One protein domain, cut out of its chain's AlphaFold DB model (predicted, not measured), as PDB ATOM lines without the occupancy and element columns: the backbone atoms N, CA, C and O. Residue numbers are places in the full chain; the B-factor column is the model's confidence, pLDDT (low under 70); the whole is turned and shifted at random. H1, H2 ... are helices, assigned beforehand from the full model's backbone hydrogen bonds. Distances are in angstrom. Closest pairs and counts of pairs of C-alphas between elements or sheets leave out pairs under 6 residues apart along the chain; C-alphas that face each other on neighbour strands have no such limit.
ATOM      1  N   LEU A  56      77.830 110.575 138.611       90.44
ATOM      2  CA  LEU A  56      78.539 109.519 137.867       90.44
ATOM      3  C   LEU A  56      78.574 108.198 138.664       90.44
ATOM      4  O   LEU A  56      79.561 107.473 138.676       90.44
ATOM      5  N   ASP A  57      77.481 107.935 139.378       89.00
ATOM      6  CA  ASP A  57      77.283 106.828 140.310       89.00
ATOM      7  C   ASP A  57      75.982 106.112 139.922       89.00
ATOM      8  O   ASP A  57      74.927 106.330 140.524       89.00
ATOM      9  N   PRO A  58      75.982 105.381 138.797       91.25
ATOM     10  CA  PRO A  58      74.834 104.577 138.454       91.25
ATOM     11  C   PRO A  58      74.784 103.333 139.344       91.25
ATOM     12  O   PRO A  58      75.798 102.657 139.514       91.25
ATOM     13  N   SER A  59      73.586 102.969 139.801       92.75
ATOM     14  CA  SER A  59      73.385 101.662 140.426       92.75
ATOM     15  C   SER A  59      73.510 100.541 139.391       92.75
ATOM     16  O   SER A  59      72.935 100.614 138.299       92.75
ATOM     17  N   LEU A  60      74.256  99.505 139.759       93.94
ATOM     18  CA  LEU A  60      74.423  98.253 139.030       93.94
ATOM     19  C   LEU A  60      73.522  97.138 139.572       93.94
ATOM     20  O   LEU A  60      73.449  96.080 138.953       93.94
ATOM     21  N   ALA A  61      72.815  97.362 140.685       94.56
ATOM     22  CA  ALA A  61      71.905  96.377 141.256       94.56
ATOM     23  C   ALA A  61      70.706  96.148 140.327       94.56
ATOM     24  O   ALA A  61      69.908  97.050 140.051       94.56
ATOM     25  N   ARG A  62      70.561  94.917 139.835       94.81
ATOM     26  CA  ARG A  62      69.449  94.534 138.967       94.81
ATOM     27  C   ARG A  62      68.203  94.226 139.798       94.81
ATOM     28  O   ARG A  62      68.281  93.471 140.766       94.81
ATOM     29  N   PRO A  63      67.019  94.696 139.375       93.19
ATOM     30  CA  PRO A  63      65.764  94.200 139.918       93.19
ATOM     31  C   PRO A  63      65.611  92.698 139.651       93.19
ATOM     32  O   PRO A  63      65.861  92.243 138.535       93.19
ATOM     33  N   ALA A  64      65.105  91.944 140.630       89.69
ATOM     34  CA  ALA A  64      64.849  90.505 140.482       89.69
ATOM     35  C   ALA A  64      63.864  90.171 139.340       89.69
ATOM     36  O   ALA A  64      63.878  89.072 138.796       89.69
ATOM     37  N   THR A  65      63.023  91.129 138.940       92.06
ATOM     38  CA  THR A  65      62.068  90.997 137.828       92.06
ATOM     39  C   THR A  65      62.695  91.210 136.445       92.06
ATOM     40  O   THR A  65      62.019  91.033 135.430       92.06
ATOM     41  N   MET A  66      63.969  91.614 136.365       92.62
ATOM     42  CA  MET A  66      64.645  91.893 135.099       92.62
ATOM     43  C   MET A  66      65.069  90.591 134.393       92.62
ATOM     44  O   MET A  66      65.756  89.769 135.000       92.62
ATOM     45  N   PRO A  67      64.757  90.404 133.092       90.12
ATOM     46  CA  PRO A  67      65.153  89.202 132.357       90.12
ATOM     47  C   PRO A  67      66.669  88.963 132.355       90.12
ATOM     48  O   PRO A  67      67.447  89.898 132.146       90.12
ATOM     49  N   MET A  68      67.099  87.700 132.487       83.50
ATOM     50  CA  MET A  68      68.526  87.325 132.556       83.50
ATOM     51  C   MET A  68      69.354  87.795 131.355       83.50
ATOM     52  O   MET A  68      70.532  88.074 131.498       83.50
ATOM     53  N   ARG A  69      68.761  87.930 130.162       84.50
ATOM     54  CA  ARG A  69      69.486  88.361 128.947       84.50
ATOM     55  C   ARG A  69      69.466  89.869 128.702       84.50
ATOM     56  O   ARG A  69      69.962  90.325 127.676       84.50
ATOM     57  N   LYS A  70      68.869  90.643 129.608       89.81
ATOM     58  CA  LYS A  70      68.785  92.099 129.501       89.81
ATOM     59  C   LYS A  70      69.688  92.726 130.565       89.81
ATOM     60  O   LYS A  70      69.366  92.596 131.745       89.81
ATOM     61  N   PRO A  71      70.801  93.373 130.194       89.12
ATOM     62  CA  PRO A  71      71.614  94.118 131.146       89.12
ATOM     63  C   PRO A  71      70.956  95.459 131.495       89.12
ATOM     64  O   PRO A  71      70.068  95.950 130.786       89.12
ATOM     65  N   LEU A  72      71.406  96.066 132.592       92.31
ATOM     66  CA  LEU A  72      71.066  97.446 132.929       92.31
ATOM     67  C   LEU A  72      71.686  98.406 131.899       92.31
ATOM     68  O   LEU A  72      72.851  98.226 131.548       92.31
ATOM     69  N   PRO A  73      70.974  99.455 131.442       90.44
ATOM     70  CA  PRO A  73      71.566 100.488 130.585       90.44
ATOM     71  C   PRO A  73      72.861 101.085 131.158       90.44
ATOM     72  O   PRO A  73      73.805 101.376 130.430       90.44
ATOM     73  N   GLN A  74      72.914 101.208 132.483       90.44
ATOM     74  CA  GLN A  74      74.049 101.695 133.257       90.44
ATOM     75  C   GLN A  74      75.310 100.848 133.074       90.44
ATOM     76  O   GLN A  74      76.414 101.385 133.082       90.44
ATOM     77  N   ALA A  75      75.148  99.542 132.852       92.75
ATOM     78  CA  ALA A  75      76.252  98.616 132.667       92.75
ATOM     79  C   ALA A  75      76.994  98.837 131.339       92.75
ATOM     80  O   ALA A  75      77.965  98.153 131.093       92.75
ATOM     81  N   PHE A  76      76.583  99.764 130.470       92.31
ATOM     82  CA  PHE A  76      77.290 100.078 129.219       92.31
ATOM     83  C   PHE A  76      78.168 101.329 129.291       92.31
ATOM     84  O   PHE A  76      78.593 101.835 128.247       92.31
ATOM     85  N   HIS A  77      78.378 101.864 130.490       92.31
ATOM     86  CA  HIS A  77      79.200 103.043 130.722       92.31
ATOM     87  C   HIS A  77      80.325 102.695 131.688       92.31
ATOM     88  O   HIS A  77      80.071 102.125 132.750       92.31
ATOM     89  N   ASN A  78      81.553 103.086 131.348       95.88
ATOM     90  CA  ASN A  78      82.679 103.038 132.273       95.88
ATOM     91  C   ASN A  78      82.538 104.161 133.319       95.88
ATOM     92  O   ASN A  78      83.283 105.137 133.314       95.88
ATOM     93  N   TRP A  79      81.545 104.047 134.205       95.75
ATOM     94  CA  TRP A  79      81.247 105.065 135.214       95.75
ATOM     95  C   TRP A  79      82.438 105.307 136.153       95.75
ATOM     96  O   TRP A  79      82.673 106.439 136.574       95.75
ATOM     97  N   LEU A  80      83.226 104.266 136.446       96.50
ATOM     98  CA  LEU A  80      84.402 104.373 137.304       96.50
ATOM     99  C   LEU A  80      85.511 105.194 136.627       96.50
ATOM    100  O   LEU A  80      86.089 106.084 137.257       96.50
ATOM    101  N   GLY A  81      85.737 104.972 135.330       97.44
ATOM    102  CA  GLY A  81      86.630 105.783 134.505       97.44
ATOM    103  C   GLY A  81      86.114 107.209 134.292       97.44
ATOM    104  O   GLY A  81      86.892 108.166 134.315       97.44
ATOM    105  N   GLU A  82      84.800 107.398 134.152       97.75
ATOM    106  CA  GLU A  82      84.177 108.727 134.071       97.75
ATOM    107  C   GLU A  82      84.423 109.532 135.351       97.75
ATOM    108  O   GLU A  82      84.796 110.706 135.284       97.75
ATOM    109  N   ARG A  83      84.292 108.903 136.523       96.94
ATOM    110  CA  ARG A  83      84.659 109.524 137.801       96.94
ATOM    111  C   ARG A  83      86.153 109.807 137.887       96.94
ATOM    112  O   ARG A  83      86.521 110.934 138.204       96.94
ATOM    113  N   ARG A  84      87.006 108.831 137.553       97.00
ATOM    114  CA  ARG A  84      88.471 108.982 137.585       97.00
ATOM    115  C   ARG A  84      88.914 110.194 136.776       97.00
ATOM    116  O   ARG A  84      89.591 111.076 137.288       97.00
ATOM    117  N   THR A  85      88.508 110.245 135.512       97.06
ATOM    118  CA  THR A  85      88.893 111.322 134.591       97.06
ATOM    119  C   THR A  85      88.302 112.670 134.997       97.06
ATOM    120  O   THR A  85      88.936 113.702 134.800       97.06
ATOM    121  N   THR A  86      87.116 112.682 135.610       96.81
ATOM    122  CA  THR A  86      86.529 113.895 136.192       96.81
ATOM    123  C   THR A  86      87.343 114.409 137.377       96.81
ATOM    124  O   THR A  86      87.631 115.602 137.435       96.81
ATOM    125  N   PHE A  87      87.746 113.534 138.301       96.62
ATOM    126  CA  PHE A  87      88.589 113.917 139.433       96.62
ATOM    127  C   PHE A  87      89.975 114.375 138.985       96.62
ATOM    128  O   PHE A  87      90.431 115.416 139.446       96.62
ATOM    129  N   ALA A  88      90.607 113.662 138.048       95.31
ATOM    130  CA  ALA A  88      91.886 114.066 137.467       95.31
ATOM    131  C   ALA A  88      91.798 115.473 136.854       95.31
ATOM    132  O   ALA A  88      92.566 116.357 137.222       95.31
ATOM    133  N   ARG A  89      90.777 115.727 136.025       95.00
ATOM    134  CA  ARG A  89      90.554 117.053 135.436       95.00
ATOM    135  C   ARG A  89      90.302 118.132 136.487       95.00
ATOM    136  O   ARG A  89      90.756 119.253 136.312       95.00
ATOM    137  N   TRP A  90      89.595 117.819 137.572       95.25
ATOM    138  CA  TRP A  90      89.370 118.775 138.659       95.25
ATOM    139  C   TRP A  90      90.658 119.118 139.417       95.25
ATOM    140  O   TRP A  90      90.828 120.260 139.833       95.25
ATOM    141  N   LEU A  91      91.566 118.155 139.586       93.94
ATOM    142  CA  LEU A  91      92.884 118.387 140.189       93.94
ATOM    143  C   LEU A  91      93.816 119.197 139.270       93.94
ATOM    144  O   LEU A  91      94.704 119.886 139.769       93.94
ATOM    145  N   GLU A  92      93.640 119.109 137.951       94.06
ATOM    146  CA  GLU A  92      94.424 119.852 136.951       94.06
ATOM    147  C   GLU A  92      93.876 121.265 136.688       94.06
ATOM    148  O   GLU A  92      94.636 122.227 136.592       94.06
ATOM    149  N   ASP A  93      92.554 121.392 136.576       94.31
ATOM    150  CA  ASP A  93      91.821 122.604 136.205       94.31
ATOM    151  C   ASP A  93      90.607 122.792 137.142       94.31
ATOM    152  O   ASP A  93      89.451 122.541 136.754       94.31
ATOM    153  N   PRO A  94      90.859 123.177 138.411       92.75
ATOM    154  CA  PRO A  94      89.822 123.300 139.428       92.75
ATOM    155  C   PRO A  94      88.819 124.406 139.092       92.75
ATOM    156  O   PRO A  94      89.174 125.492 138.631       92.75
ATOM    157  N   ARG A  95      87.541 124.153 139.393       93.50
ATOM    158  CA  ARG A  95      86.428 125.077 139.125       93.50
ATOM    159  C   ARG A  95      85.783 125.561 140.432       93.50
ATOM    160  O   ARG A  95      84.774 125.001 140.850       93.50
ATOM    161  N   PRO A  96      86.331 126.597 141.096       89.31
ATOM    162  CA  PRO A  96      85.829 127.054 142.397       89.31
ATOM    163  C   PRO A  96      84.408 127.635 142.334       89.31
ATOM    164  O   PRO A  96      83.675 127.556 143.314       89.31
ATOM    165  N   GLY A 112      73.862 106.475 156.685       40.41
ATOM    166  CA  GLY A 112      73.380 105.236 156.104       40.41
ATOM    167  C   GLY A 112      74.572 104.293 156.069       40.41
ATOM    168  O   GLY A 112      74.896 103.744 155.020       40.41
ATOM    169  N   GLU A 113      75.304 104.230 157.188       42.59
ATOM    170  CA  GLU A 113      76.479 103.386 157.357       42.59
ATOM    171  C   GLU A 113      76.047 101.927 157.216       42.59
ATOM    172  O   GLU A 113      75.557 101.295 158.152       42.59
ATOM    173  N   TRP A 114      76.249 101.374 156.024       47.34
ATOM    174  CA  TRP A 114      76.552  99.960 155.933       47.34
ATOM    175  C   TRP A 114      77.863  99.773 156.686       47.34
ATOM    176  O   TRP A 114      78.930 100.136 156.202       47.34
ATOM    177  N   GLN A 115      77.765  99.296 157.923       47.91
ATOM    178  CA  GLN A 115      78.932  98.923 158.703       47.91
ATOM    179  C   GLN A 115      79.575  97.730 158.000       47.91
ATOM    180  O   GLN A 115      79.084  96.605 158.102       47.91
ATOM    181  N   SER A 116      80.647  97.985 157.249       56.66
ATOM    182  CA  SER A 116      81.524  96.938 156.738       56.66
ATOM    183  C   SER A 116      82.003  96.117 157.928       56.66
ATOM    184  O   SER A 116      82.776  96.586 158.760       56.66
ATOM    185  N   SER A 117      81.489  94.898 158.052       59.47
ATOM    186  CA  SER A 117      81.942  93.945 159.064       59.47
ATOM    187  C   SER A 117      83.215  93.213 158.628       59.47
ATOM    188  O   SER A 117      83.821  92.507 159.432       59.47
ATOM    189  N   GLY A 118      83.595  93.331 157.350       61.91
ATOM    190  CA  GLY A 118      84.855  92.841 156.805       61.91
ATOM    191  C   GLY A 118      86.008  93.816 157.041       61.91
ATOM    192  O   GLY A 118      85.802  94.984 157.362       61.91
ATOM    193  N   GLY A 119      87.237  93.318 156.888       87.06
ATOM    194  CA  GLY A 119      88.444  94.144 156.952       87.06
ATOM    195  C   GLY A 119      88.532  95.173 155.817       87.06
ATOM    196  O   GLY A 119      87.578  95.417 155.080       87.06
ATOM    197  N   GLU A 120      89.705  95.776 155.665       93.44
ATOM    198  CA  GLU A 120      90.003  96.641 154.525       93.44
ATOM    199  C   GLU A 120      90.650  95.842 153.392       93.44
ATOM    200  O   GLU A 120      91.468  94.961 153.653       93.44
ATOM    201  N   VAL A 121      90.308  96.174 152.146       96.31
ATOM    202  CA  VAL A 121      90.901  95.575 150.942       96.31
ATOM    203  C   VAL A 121      91.454  96.645 150.009       96.31
ATOM    204  O   VAL A 121      90.869  97.720 149.823       96.31
ATOM    205  N   HIS A 122      92.584  96.347 149.378       96.12
ATOM    206  CA  HIS A 122      93.171  97.194 148.351       96.12
ATOM    207  C   HIS A 122      92.424  97.019 147.008       96.12
ATOM    208  O   HIS A 122      91.975  95.914 146.691       96.12
ATOM    209  N   PRO A 123      92.321  98.050 146.140       96.50
ATOM    210  CA  PRO A 123      91.657  97.920 144.835       96.50
ATOM    211  C   PRO A 123      92.178  96.779 143.941       96.50
ATOM    212  O   PRO A 123      91.432  96.244 143.123       96.50
ATOM    213  N   SER A 124      93.445  96.378 144.094       96.06
ATOM    214  CA  SER A 124      94.001  95.223 143.373       96.06
ATOM    215  C   SER A 124      93.401  93.889 143.823       96.06
ATOM    216  O   SER A 124      93.217  93.009 142.990       96.06
ATOM    217  N   GLU A 125      93.068  93.745 145.107       96.88
ATOM    218  CA  GLU A 125      92.409  92.545 145.640       96.88
ATOM    219  C   GLU A 125      90.973  92.444 145.117       96.88
ATOM    220  O   GLU A 125      90.498  91.360 144.784       96.88
ATOM    221  N   VAL A 126      90.303  93.589 144.939       97.81
ATOM    222  CA  VAL A 126      88.991  93.638 144.281       97.81
ATOM    223  C   VAL A 126      89.091  93.150 142.833       97.81
ATOM    224  O   VAL A 126      88.303  92.303 142.409       97.81
ATOM    225  N   LEU A 127      90.078  93.636 142.072       98.00
ATOM    226  CA  LEU A 127      90.329  93.162 140.707       98.00
ATOM    227  C   LEU A 127      90.623  91.652 140.677       98.00
ATOM    228  O   LEU A 127      90.118  90.931 139.813       98.00
ATOM    229  N   GLU A 128      91.426  91.153 141.615       98.19
ATOM    230  CA  GLU A 128      91.725  89.728 141.725       98.19
ATOM    231  C   GLU A 128      90.463  88.897 141.994       98.19
ATOM    232  O   GLU A 128      90.241  87.889 141.316       98.19
ATOM    233  N   ALA A 129      89.584  89.354 142.889       98.00
ATOM    234  CA  ALA A 129      88.313  88.695 143.179       98.00
ATOM    235  C   ALA A 129      87.404  88.584 141.942       98.00
ATOM    236  O   ALA A 129      86.819  87.520 141.693       98.00
ATOM    237  N   PHE A 130      87.331  89.636 141.120       98.19
ATOM    238  CA  PHE A 130      86.627  89.588 139.836       98.19
ATOM    239  C   PHE A 130      87.278  88.608 138.855       98.19
ATOM    240  O   PHE A 130      86.580  87.821 138.216       98.19
ATOM    241  N   ASN A 131      88.609  88.590 138.765       97.94
ATOM    242  CA  ASN A 131      89.336  87.662 137.893       97.94
ATOM    243  C   ASN A 131      89.175  86.194 138.309       97.94
ATOM    244  O   ASN A 131      89.154  85.305 137.454       97.94
ATOM    245  N   ILE A 132      89.082  85.906 139.609       97.75
ATOM    246  CA  ILE A 132      88.771  84.560 140.101       97.75
ATOM    247  C   ILE A 132      87.339  84.195 139.707       97.75
ATOM    248  O   ILE A 132      87.152  83.182 139.038       97.75
ATOM    249  N   SER A 133      86.368  85.059 140.004       97.12
ATOM    250  CA  SER A 133      84.942  84.824 139.719       97.12
ATOM    251  C   SER A 133      84.647  84.671 138.219       97.12
ATOM    252  O   SER A 133      83.825  83.853 137.807       97.12
ATOM    253  N   ALA A 134      85.362  85.411 137.367       96.12
ATOM    254  CA  ALA A 134      85.285  85.277 135.915       96.12
ATOM    255  C   ALA A 134      85.811  83.923 135.405       96.12
ATOM    256  O   ALA A 134      85.333  83.429 134.387       96.12
ATOM    257  N   ARG A 135      86.802  83.327 136.086       96.25
ATOM    258  CA  ARG A 135      87.390  82.026 135.719       96.25
ATOM    259  C   ARG A 135      86.618  80.848 136.304       96.25
ATOM    260  O   ARG A 135      86.470  79.838 135.627       96.25
ATOM    261  N   SER A 136      86.164  80.962 137.551       95.56
ATOM    262  CA  SER A 136      85.449  79.897 138.256       95.56
ATOM    263  C   SER A 136      83.963  79.840 137.909       95.56
ATOM    264  O   SER A 136      83.353  78.785 138.059       95.56
ATOM    265  N   GLY A 137      83.370  80.962 137.483       93.88
ATOM    266  CA  GLY A 137      81.920  81.094 137.324       93.88
ATOM    267  C   GLY A 137      81.161  81.136 138.657       93.88
ATOM    268  O   GLY A 137      79.967  80.861 138.680       93.88
ATOM    269  N   THR A 138      81.841  81.439 139.768       95.44
ATOM    270  CA  THR A 138      81.263  81.473 141.124       95.44
ATOM    271  C   THR A 138      81.352  82.868 141.741       95.44
ATOM    272  O   THR A 138      82.210  83.655 141.351       95.44
ATOM    273  N   LEU A 139      80.490  83.175 142.721       95.25
ATOM    274  CA  LEU A 139      80.496  84.466 143.430       95.25
ATOM    275  C   LEU A 139      81.416  84.528 144.648       95.25
ATOM    276  O   LEU A 139      81.647  85.622 145.148       95.25
ATOM    277  N   ALA A 140      81.975  83.405 145.102       95.38
ATOM    278  CA  ALA A 140      82.631  83.316 146.409       95.38
ATOM    279  C   ALA A 140      83.700  84.402 146.654       95.38
ATOM    280  O   ALA A 140      83.763  84.985 147.734       95.38
ATOM    281  N   SER A 141      84.528  84.715 145.651       95.94
ATOM    282  CA  SER A 141      85.547  85.764 145.782       95.94
ATOM    283  C   SER A 141      84.952  87.174 145.772       95.94
ATOM    284  O   SER A 141      85.412  88.020 146.531       95.94
ATOM    285  N   ILE A 142      83.926  87.425 144.952       96.75
ATOM    286  CA  ILE A 142      83.181  88.695 144.934       96.75
ATOM    287  C   ILE A 142      82.452  88.908 146.268       96.75
ATOM    288  O   ILE A 142      82.518  89.997 146.822       96.75
ATOM    289  N   GLU A 143      81.806  87.883 146.820       95.56
ATOM    290  CA  GLU A 143      81.114  87.946 148.116       95.56
ATOM    291  C   GLU A 143      82.071  88.261 149.265       95.56
ATOM    292  O   GLU A 143      81.741  89.067 150.134       95.56
ATOM    293  N   ALA A 144      83.272  87.677 149.247       93.19
ATOM    294  CA  ALA A 144      84.288  87.949 150.255       93.19
ATOM    295  C   ALA A 144      84.696  89.433 150.273       93.19
ATOM    296  O   ALA A 144      84.765  90.035 151.344       93.19
ATOM    297  N   VAL A 145      84.916  90.040 149.099       96.00
ATOM    298  CA  VAL A 145      85.296  91.463 149.008       96.00
ATOM    299  C   VAL A 145      84.103  92.414 149.136       96.00
ATOM    300  O   VAL A 145      84.285  93.550 149.556       96.00
ATOM    301  N   ALA A 146      82.876  91.974 148.838       95.00
ATOM    302  CA  ALA A 146      81.664  92.790 148.962       95.00
ATOM    303  C   ALA A 146      81.311  93.158 150.415       95.00
ATOM    304  O   ALA A 146      80.523  94.076 150.635       95.00
ATOM    305  N   CYS A 147      81.878  92.448 151.392       91.69
ATOM    306  CA  CYS A 147      81.725  92.728 152.821       91.69
ATOM    307  C   CYS A 147      82.840  93.625 153.394       91.69
ATOM    308  O   CYS A 147      82.791  93.955 154.581       91.69
ATOM    309  N   ALA A 148      83.854  93.963 152.595       93.19
ATOM    310  CA  ALA A 148      85.044  94.697 153.013       93.19
ATOM    311  C   ALA A 148      85.003  96.159 152.554       93.19
ATOM    312  O   ALA A 148      84.438  96.481 151.510       93.19
ATOM    313  N   SER A 149      85.666  97.037 153.306       94.31
ATOM    314  CA  SER A 149      85.850  98.433 152.901       94.31
ATOM    315  C   SER A 149      86.999  98.552 151.905       94.31
ATOM    316  O   SER A 149      88.080  98.006 152.132       94.31
ATOM    317  N   VAL A 150      86.820  99.325 150.834       95.88
ATOM    318  CA  VAL A 150      87.906  99.566 149.871       95.88
ATOM    319  C   VAL A 150      88.780 100.728 150.339       95.88
ATOM    320  O   VAL A 150      88.295 101.833 150.617       95.88
ATOM    321  N   GLN A 151      90.089 100.491 150.399       94.94
ATOM    322  CA  GLN A 151      91.058 101.503 150.807       94.94
ATOM    323  C   GLN A 151      91.122 102.655 149.792       94.94
ATOM    324  O   GLN A 151      91.233 102.411 148.582       94.94
ATOM    325  N   PRO A 152      91.082 103.924 150.244       94.62
ATOM    326  CA  PRO A 152      91.391 105.045 149.370       94.62
ATOM    327  C   PRO A 152      92.850 104.950 148.913       94.62
ATOM    328  O   PRO A 152      93.748 104.678 149.704       94.62
ATOM    329  N   SER A 153      93.087 105.182 147.625       93.50
ATOM    330  CA  SER A 153      94.424 105.129 147.037       93.50
ATOM    331  C   SER A 153      94.536 106.138 145.894       93.50
ATOM    332  O   SER A 153      93.599 106.220 145.092       93.50
ATOM    333  N   PRO A 154      95.664 106.869 145.759       93.31
ATOM    334  CA  PRO A 154      95.929 107.725 144.601       93.31
ATOM    335  C   PRO A 154      95.792 106.979 143.273       93.31
ATOM    336  O   PRO A 154      95.320 107.549 142.295       93.31
ATOM    337  N   MET A 155      96.086 105.674 143.273       94.31
ATOM    338  CA  MET A 155      95.933 104.809 142.108       94.31
ATOM    339  C   MET A 155      94.512 104.881 141.526       94.31
ATOM    340  O   MET A 155      94.367 104.908 140.314       94.31
ATOM    341  N   LEU A 156      93.456 105.011 142.346       96.31
ATOM    342  CA  LEU A 156      92.061 105.123 141.876       96.31
ATOM    343  C   LEU A 156      91.772 106.396 141.051       96.31
ATOM    344  O   LEU A 156      90.691 106.523 140.463       96.31
ATOM    345  N   LEU A 157      92.708 107.348 141.030       95.94
ATOM    346  CA  LEU A 157      92.649 108.584 140.248       95.94
ATOM    347  C   LEU A 157      93.519 108.517 138.979       95.94
ATOM    348  O   LEU A 157      93.409 109.385 138.116       95.94
ATOM    349  N   GLU A 158      94.339 107.478 138.829       93.81
ATOM    350  CA  GLU A 158      95.323 107.334 137.757       93.81
ATOM    351  C   GLU A 158      94.877 106.324 136.695       93.81
ATOM    352  O   GLU A 158      94.229 105.318 136.980       93.81
ATOM    353  N   ALA A 159      95.234 106.575 135.435       92.00
ATOM    354  CA  ALA A 159      94.861 105.724 134.303       92.00
ATOM    355  C   ALA A 159      95.791 104.503 134.136       92.00
ATOM    356  O   ALA A 159      96.189 104.187 133.014       92.00
ATOM    357  N   SER A 160      96.165 103.850 135.239       93.94
ATOM    358  CA  SER A 160      97.070 102.698 135.230       93.94
ATOM    359  C   SER A 160      96.380 101.433 134.705       93.94
ATOM    360  O   SER A 160      95.157 101.295 134.787       93.94
ATOM    361  N   GLU A 161      97.161 100.486 134.179       94.75
ATOM    362  CA  GLU A 161      96.638  99.207 133.673       94.75
ATOM    363  C   GLU A 161      95.775  98.449 134.701       94.75
ATOM    364  O   GLU A 161      94.664  98.048 134.348       94.75
ATOM    365  N   PRO A 162      96.171  98.315 135.987       95.19
ATOM    366  CA  PRO A 162      95.315  97.679 136.993       95.19
ATOM    367  C   PRO A 162      93.965  98.382 137.175       95.19
ATOM    368  O   PRO A 162      92.946  97.727 137.376       95.19
ATOM    369  N   ILE A 163      93.932  99.710 137.079       96.44
ATOM    370  CA  ILE A 163      92.697 100.480 137.246       96.44
ATOM    371  C   ILE A 163      91.806 100.371 136.021       96.44
ATOM    372  O   ILE A 163      90.605 100.175 136.169       96.44
ATOM    373  N   ARG A 164      92.377 100.411 134.816       96.31
ATOM    374  CA  ARG A 164      91.622 100.149 133.584       96.31
ATOM    375  C   ARG A 164      91.053  98.729 133.571       96.31
ATOM    376  O   ARG A 164      89.909  98.540 133.166       96.31
ATOM    377  N   ALA A 165      91.802  97.744 134.063       96.62
ATOM    378  CA  ALA A 165      91.305  96.381 134.229       96.62
ATOM    379  C   ALA A 165      90.168  96.304 135.267       96.62
ATOM    380  O   ALA A 165      89.162  95.645 135.021       96.62
ATOM    381  N   LEU A 166      90.284  97.019 136.391       97.56
ATOM    382  CA  LEU A 166      89.224  97.106 137.402       97.56
ATOM    383  C   LEU A 166      87.962  97.788 136.854       97.56
ATOM    384  O   LEU A 166      86.857  97.297 137.058       97.56
ATOM    385  N   GLU A 167      88.111  98.885 136.111       97.19
ATOM    386  CA  GLU A 167      87.019  99.576 135.415       97.19
ATOM    387  C   GLU A 167      86.242  98.641 134.487       97.19
ATOM    388  O   GLU A 167      85.006  98.664 134.461       97.19
ATOM    389  N   GLN A 168      86.958  97.781 133.757       96.12
ATOM    390  CA  GLN A 168      86.368  96.786 132.864       96.12
ATOM    391  C   GLN A 168      85.497  95.760 133.591       96.12
ATOM    392  O   GLN A 168      84.623  95.191 132.950       96.12
ATOM    393  N   CYS A 169      85.640  95.554 134.904       97.00
ATOM    394  CA  CYS A 169      84.769  94.652 135.665       97.00
ATOM    395  C   CYS A 169      83.346  95.210 135.877       97.00
ATOM    396  O   CYS A 169      82.418  94.449 136.157       97.00
ATOM    397  N   PHE A 170      83.152  96.525 135.731       96.25
ATOM    398  CA  PHE A 170      81.894  97.208 136.065       96.25
ATOM    399  C   PHE A 170      81.058  97.639 134.859       96.25
ATOM    400  O   PHE A 170      80.009  98.263 135.035       96.25
ATOM    401  N   HIS A 171      81.496  97.323 133.641       95.44
ATOM    402  CA  HIS A 171      80.748  97.651 132.437       95.44
ATOM    403  C   HIS A 171      80.877  96.573 131.359       95.44
ATOM    404  O   HIS A 171      81.667  95.641 131.450       95.44
ATOM    405  N   LEU A 172      80.037  96.673 130.342       94.62
ATOM    406  CA  LEU A 172      79.935  95.781 129.208       94.62
ATOM    407  C   LEU A 172      80.506  96.479 127.987       94.62
ATOM    408  O   LEU A 172      80.182  97.637 127.702       94.62
ATOM    409  N   ASP A 173      81.305  95.735 127.236       91.69
ATOM    410  CA  ASP A 173      81.764  96.160 125.928       91.69
ATOM    411  C   ASP A 173      80.620  96.025 124.912       91.69
ATOM    412  O   ASP A 173      80.076  94.943 124.694       91.69
ATOM    413  N   ARG A 174      80.251  97.142 124.279       88.06
ATOM    414  CA  ARG A 174      79.183  97.197 123.268       88.06
ATOM    415  C   ARG A 174      79.554  96.480 121.971       88.06
ATOM    416  O   ARG A 174      78.666  96.187 121.177       88.06
ATOM    417  N   GLN A 175      80.843  96.249 121.735       87.75
ATOM    418  CA  GLN A 175      81.352  95.622 120.518       87.75
ATOM    419  C   GLN A 175      81.465  94.101 120.643       87.75
ATOM    420  O   GLN A 175      81.741  93.425 119.651       87.75
ATOM    421  N   ARG A 176      81.228  93.545 121.837       88.81
ATOM    422  CA  ARG A 176      81.363  92.114 122.103       88.81
ATOM    423  C   ARG A 176      80.025  91.475 122.434       88.81
ATOM    424  O   ARG A 176      79.243  91.986 123.229       88.81
ATOM    425  N   ALA A 177      79.778  90.325 121.815       85.19
ATOM    426  CA  ALA A 177      78.614  89.497 122.119       85.19
ATOM    427  C   ALA A 177      78.827  88.644 123.383       85.19
ATOM    428  O   ALA A 177      77.858  88.244 124.027       85.19
ATOM    429  N   ASP A 178      80.087  88.363 123.722       88.81
ATOM    430  CA  ASP A 178      80.512  87.615 124.896       88.81
ATOM    431  C   ASP A 178      81.066  88.552 125.977       88.81
ATOM    432  O   ASP A 178      81.614  89.618 125.701       88.81
ATOM    433  N   THR A 179      80.935  88.155 127.240       91.88
ATOM    434  CA  THR A 179      81.490  88.923 128.355       91.88
ATOM    435  C   THR A 179      81.896  88.019 129.503       91.88
ATOM    436  O   THR A 179      81.242  87.018 129.792       91.88
ATOM    437  N   ARG A 180      82.987  88.399 130.173       93.44
ATOM    438  CA  ARG A 180      83.424  87.791 131.436       93.44
ATOM    439  C   ARG A 180      82.634  88.321 132.633       93.44
ATOM    440  O   ARG A 180      82.640  87.692 133.683       93.44
ATOM    441  N   ASN A 181      81.909  89.424 132.451       95.62
ATOM    442  CA  ASN A 181      81.179  90.127 133.502       95.62
ATOM    443  C   ASN A 181      79.755  89.580 133.629       95.62
ATOM    444  O   ASN A 181      78.769  90.317 133.545       95.62
ATOM    445  N   TRP A 182      79.638  88.260 133.776       94.31
ATOM    446  CA  TRP A 182      78.352  87.564 133.863       94.31
ATOM    447  C   TRP A 182      77.509  88.052 135.051       94.31
ATOM    448  O   TRP A 182      76.283  88.047 134.980       94.31
ATOM    449  N   TRP A 183      78.151  88.580 136.096       95.19
ATOM    450  CA  TRP A 183      77.491  89.206 137.243       95.19
ATOM    451  C   TRP A 183      76.629  90.423 136.879       95.19
ATOM    452  O   TRP A 183      75.691  90.744 137.600       95.19
ATOM    453  N   LEU A 184      76.868  91.081 135.737       94.69
ATOM    454  CA  LEU A 184      76.011  92.170 135.235       94.69
ATOM    455  C   LEU A 184      74.699  91.653 134.602       94.69
ATOM    456  O   LEU A 184      73.821  92.441 134.226       94.69
ATOM    457  N   TYR A 185      74.547  90.330 134.494       93.38
ATOM    458  CA  TYR A 185      73.357  89.637 133.996       93.38
ATOM    459  C   TYR A 185      72.565  88.907 135.088       93.38
ATOM    460  O   TYR A 185      71.411  88.538 134.865       93.38
ATOM    461  N   ASP A 186      73.150  88.749 136.271       93.00
ATOM    462  CA  ASP A 186      72.569  88.001 137.379       93.00
ATOM    463  C   ASP A 186      72.132  88.936 138.517       93.00
ATOM    464  O   ASP A 186      72.852  89.861 138.889       93.00
ATOM    465  N   ALA A 187      70.913  88.746 139.030       92.25
ATOM    466  CA  ALA A 187      70.327  89.670 139.998       92.25
ATOM    467  C   ALA A 187      71.056  89.650 141.348       92.25
ATOM    468  O   ALA A 187      71.358  90.713 141.891       92.25
ATOM    469  N   GLU A 188      71.389  88.464 141.850       92.12
ATOM    470  CA  GLU A 188      72.094  88.291 143.118       92.12
ATOM    471  C   GLU A 188      73.534  88.802 143.009       92.12
ATOM    472  O   GLU A 188      73.961  89.652 143.796       92.12
ATOM    473  N   ALA A 189      74.240  88.379 141.960       94.56
ATOM    474  CA  ALA A 189      75.600  88.812 141.675       94.56
ATOM    475  C   ALA A 189      75.708  90.335 141.555       94.56
ATOM    476  O   ALA A 189      76.602  90.955 142.134       94.56
ATOM    477  N   SER A 190      74.772  90.955 140.832       95.12
ATOM    478  CA  SER A 190      74.750  92.405 140.649       95.12
ATOM    479  C   SER A 190      74.541  93.168 141.959       95.12
ATOM    480  O   SER A 190      75.052  94.276 142.104       95.12
ATOM    481  N   GLY A 191      73.849  92.569 142.934       95.00
ATOM    482  CA  GLY A 191      73.711  93.121 144.279       95.00
ATOM    483  C   GLY A 191      75.045  93.162 145.026       95.00
ATOM    484  O   GLY A 191      75.370  94.178 145.637       95.00
ATOM    485  N   GLN A 192      75.854  92.103 144.926       96.44
ATOM    486  CA  GLN A 192      77.201  92.086 145.512       96.44
ATOM    487  C   GLN A 192      78.138  93.067 144.797       96.44
ATOM    488  O   GLN A 192      78.880  93.808 145.439       96.44
ATOM    489  N   VAL A 193      78.056  93.138 143.467       96.69
ATOM    490  CA  VAL A 193      78.829  94.100 142.666       96.69
ATOM    491  C   VAL A 193      78.464  95.539 143.017       96.69
ATOM    492  O   VAL A 193      79.355  96.379 143.073       96.69
ATOM    493  N   GLU A 194      77.193  95.839 143.291       96.62
ATOM    494  CA  GLU A 194      76.777  97.179 143.715       96.62
ATOM    495  C   GLU A 194      77.363  97.572 145.077       96.62
ATOM    496  O   GLU A 194      77.737  98.731 145.267       96.62
ATOM    497  N   ARG A 195      77.508  96.621 146.008       95.75
ATOM    498  CA  ARG A 195      78.193  96.869 147.289       95.75
ATOM    499  C   ARG A 195      79.659  97.229 147.066       95.75
ATOM    500  O   ARG A 195      80.104  98.280 147.517       95.75
ATOM    501  N   ILE A 196      80.375  96.431 146.272       96.88
ATOM    502  CA  ILE A 196      81.772  96.718 145.904       96.88
ATOM    503  C   ILE A 196      81.881  98.070 145.191       96.88
ATOM    504  O   ILE A 196      82.775  98.865 145.478       96.88
ATOM    505  N   ALA A 197      80.973  98.349 144.253       96.75
ATOM    506  CA  ALA A 197      80.955  99.604 143.518       96.75
ATOM    507  C   ALA A 197      80.754 100.798 144.461       96.75
ATOM    508  O   ALA A 197      81.449 101.801 144.313       96.75
ATOM    509  N   THR A 198      79.876 100.676 145.458       95.44
ATOM    510  CA  THR A 198      79.657 101.697 146.495       95.44
ATOM    511  C   THR A 198      80.947 101.986 147.266       95.44
ATOM    512  O   THR A 198      81.354 103.146 147.377       95.44
ATOM    513  N   GLU A 199      81.656 100.941 147.696       95.62
ATOM    514  CA  GLU A 199      82.930 101.073 148.409       95.62
ATOM    515  C   GLU A 199      84.034 101.692 147.542       95.62
ATOM    516  O   GLU A 199      84.734 102.608 147.979       95.62
ATOM    517  N   ILE A 200      84.156 101.287 146.274       96.56
ATOM    518  CA  ILE A 200      85.107 101.903 145.339       96.56
ATOM    519  C   ILE A 200      84.774 103.380 145.108       96.56
ATOM    520  O   ILE A 200      85.680 104.216 145.075       96.56
ATOM    521  N   ARG A 201      83.493 103.740 144.956       95.06
ATOM    522  CA  ARG A 201      83.074 105.141 144.775       95.06
ATOM    523  C   ARG A 201      83.481 105.989 145.974       95.06
ATOM    524  O   ARG A 201      83.998 107.096 145.774       95.06
ATOM    525  N   ALA A 202      83.285 105.467 147.185       93.56
ATOM    526  CA  ALA A 202      83.696 106.107 148.427       93.56
ATOM    527  C   ALA A 202      85.226 106.228 148.525       93.56
ATOM    528  O   ALA A 202      85.741 107.311 148.812       93.56
ATOM    529  N   ALA A 203      85.965 105.159 148.218       95.38
ATOM    530  CA  ALA A 203      87.427 105.140 148.197       95.38
ATOM    531  C   ALA A 203      88.010 106.160 147.205       95.38
ATOM    532  O   ALA A 203      88.876 106.957 147.569       95.38
ATOM    533  N   GLN A 204      87.482 106.203 145.981       95.94
ATOM    534  CA  GLN A 204      87.910 107.135 144.940       95.94
ATOM    535  C   GLN A 204      87.624 108.591 145.330       95.94
ATOM    536  O   GLN A 204      88.463 109.468 145.131       95.94
ATOM    537  N   ARG A 205      86.464 108.857 145.947       94.06
ATOM    538  CA  ARG A 205      86.129 110.195 146.451       94.06
ATOM    539  C   ARG A 205      87.063 110.618 147.587       94.06
ATOM    540  O   ARG A 205      87.547 111.745 147.579       94.06
ATOM    541  N   ARG A 206      87.344 109.727 148.546       94.06
ATOM    542  CA  ARG A 206      88.291 109.991 149.644       94.06
ATOM    543  C   ARG A 206      89.692 110.307 149.113       94.06
ATOM    544  O   ARG A 206      90.262 111.313 149.528       94.06
ATOM    545  N   ALA A 207      90.186 109.526 148.148       95.06
ATOM    546  CA  ALA A 207      91.466 109.779 147.485       95.06
ATOM    547  C   ALA A 207      91.501 111.163 146.808       95.06
ATOM    548  O   ALA A 207      92.461 111.915 146.970       95.06
ATOM    549  N   PHE A 208      90.430 111.544 146.103       95.50
ATOM    550  CA  PHE A 208      90.317 112.864 145.474       95.50
ATOM    551  C   PHE A 208      90.337 114.017 146.495       95.50
ATOM    552  O   PHE A 208      91.052 115.004 146.305       95.50
ATOM    553  N   LEU A 209      89.577 113.901 147.589       92.56
ATOM    554  CA  LEU A 209      89.531 114.927 148.637       92.56
ATOM    555  C   LEU A 209      90.873 115.071 149.363       92.56
ATOM    556  O   LEU A 209      91.241 116.166 149.786       92.56
ATOM    557  N   GLU A 210      91.606 113.976 149.540       92.81
ATOM    558  CA  GLU A 210      92.965 114.014 150.074       92.81
ATOM    559  C   GLU A 210      93.926 114.731 149.116       92.81
ATOM    560  O   GLU A 210      94.590 115.685 149.527       92.81
ATOM    561  N   ALA A 211      93.932 114.359 147.832       93.44
ATOM    562  CA  ALA A 211      94.767 114.997 146.814       93.44
ATOM    563  C   ALA A 211      94.489 116.510 146.692       93.44
ATOM    564  O   ALA A 211      95.416 117.322 146.674       93.44
ATOM    565  N   SER A 212      93.212 116.904 146.707       91.81
ATOM    566  CA  SER A 212      92.787 118.311 146.638       91.81
ATOM    567  C   SER A 212      93.277 119.130 147.842       91.81
ATOM    568  O   SER A 212      93.722 120.275 147.697       91.81
ATOM    569  N   ARG A 213      93.245 118.541 149.048       89.94
ATOM    570  CA  ARG A 213      93.779 119.171 150.269       89.94
ATOM    571  C   ARG A 213      95.291 119.357 150.186       89.94
ATOM    572  O   ARG A 213      95.789 120.432 150.512       89.94
ATOM    573  N   GLN A 214      96.018 118.353 149.696       88.69
ATOM    574  CA  GLN A 214      97.471 118.435 149.528       88.69
ATOM    575  C   GLN A 214      97.886 119.519 148.513       88.69
ATOM    576  O   GLN A 214      98.837 120.260 148.769       88.69
ATOM    577  N   GLN A 215      97.163 119.674 147.396       85.12
ATOM    578  CA  GLN A 215      97.401 120.751 146.418       85.12
ATOM    579  C   GLN A 215      97.144 122.150 147.003       85.12
ATOM    580  O   GLN A 215      97.919 123.084 146.765       85.12
ATOM    581  N   SER A 216      96.087 122.288 147.807       80.25
ATOM    582  CA  SER A 216      95.740 123.552 148.466       80.25
ATOM    583  C   SER A 216      96.828 123.982 149.456       80.25
ATOM    584  O   SER A 216      97.276 125.127 149.418       80.25
ATOM    585  N   SER A 217      97.333 123.054 150.275       76.50
ATOM    586  CA  SER A 217      98.418 123.324 151.231       76.50
ATOM    587  C   SER A 217      99.728 123.737 150.551       76.50
ATOM    588  O   SER A 217     100.409 124.643 151.029       76.50
ATOM    589  N   ARG A 218     100.074 123.124 149.408       74.00
ATOM    590  CA  ARG A 218     101.270 123.494 148.627       74.00
ATOM    591  C   ARG A 218     101.165 124.894 148.024       74.00
ATOM    592  O   ARG A 218     102.147 125.624 148.007       74.00
ATOM    593  N   SER A 219      99.976 125.290 147.575       67.56
ATOM    594  CA  SER A 219      99.743 126.604 146.956       67.56
ATOM    595  C   SER A 219      99.836 127.769 147.952       67.56
ATOM    596  O   SER A 219     100.130 128.894 147.557       67.56
ATOM    597  N   VAL A 220      99.610 127.503 149.245       62.19
ATOM    598  CA  VAL A 220      99.727 128.493 150.331       62.19
ATOM    599  C   VAL A 220     101.181 128.704 150.770       62.19
ATOM    600  O   VAL A 220     101.524 129.802 151.185       62.19
ATOM    601  N   GLN A 221     102.052 127.698 150.641       52.50
ATOM    602  CA  GLN A 221     103.463 127.791 151.057       52.50
ATOM    603  C   GLN A 221     104.386 128.501 150.050       52.50
ATOM    604  O   GLN A 221     105.543 128.758 150.367       52.50
ATOM    605  N   VAL A 222     103.904 128.797 148.839       51.06
ATOM    606  CA  VAL A 222     104.691 129.417 147.749       51.06
ATOM    607  C   VAL A 222     104.372 130.920 147.590       51.06
ATOM    608  O   VAL A 222     104.794 131.550 146.625       51.06
TER     609      VAL A 222
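This is residues 56 to 96 and 112 to 222 of the 223 residues of an uncharacterized protein of Rubrivivax benzoatilyticus JA2 = ATCC BAA-35 (UniProt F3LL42). One long helix, H7, makes the longest axis of the domain, and shorter helices pack along part of it: H2 side by side with it, the helical hairpin of H3 and H4 through H4, and small H5. H6 bridges H2 and H3 without packing on H7, and the far end of H7, residues 216 to 220, sticks out with residues 221 and 222. The printed part has 152 residues with seven named helices, H1 to H7 in order along the chain, and no named strand; the class is all helix. The whole is compact, with a radius of gyration of the C-alphas of 16.4 A, yet elongated in outline, spanning 57 by 36 by 29 A.

H7, residues 187 to 220, is 49.8 A long, from C-alpha 187 at (70.327, 89.670, 139.998) to C-alpha 220 at (99.727, 128.493, 150.331). H2, residues 79 to 92, measures 19.9 A and begins with C-alpha 79 at (81.247, 105.065, 135.214). H3, residues 123 to 136, measures 20.2 A. H6 is residues 161 to 168, 10.6 A, and H4 residues 140 to 146, 9.9 A. H1, residues 73 to 76, is 5.9 A long, and H5, residues 154 to 157, is 5.5 A.

H7 touches H2 with residues 201 to 212 alone, at a shallow tilt of 3 degrees, the same way; the closest C-alphas, of Phe 87 and Phe 208, are 6.4 A apart. With residues 203 to 211 alone H7 touches H5, closest at the C-alphas of Leu 156 and Gln 204, 5.5 A. With residues 192 to 196 alone it touches H4, at a steep tilt of 41 degrees; the closest C-alphas, of Ala 146 and Ile 196, are 5.0 A apart. H3 and H4 form a helical hairpin, at a shallow tilt of 26 degrees, opposite ways, closest at the C-alphas of Ala 129 and Ser 141, 4.8 A. H6 touches H3 at a steep tilt of 58 degrees, with the C-alphas of Leu 127 and Leu 166 closest at 5.3 A. H6 also touches H2, closest at the C-alphas of Leu 80 and Glu 167, 5.8 A. H1 touches no helix. In H2, H3, H4, H6 and H7 every O i to N i+4 pair is within hydrogen-bond range; H1 and H5 are too short for such a pair.

The C-alphas farthest apart, of Pro 67 and Val 222, are 58.5 A apart. Residues 97 to 111 are not printed, and C-alphas 96 and 112 are 28.6 A apart across the cut. The link from H6 to H7 is long, 18 residues. The mean pLDDT of the printed part is 90.8; residues 112 to 118 and 219 to 222 are under 70.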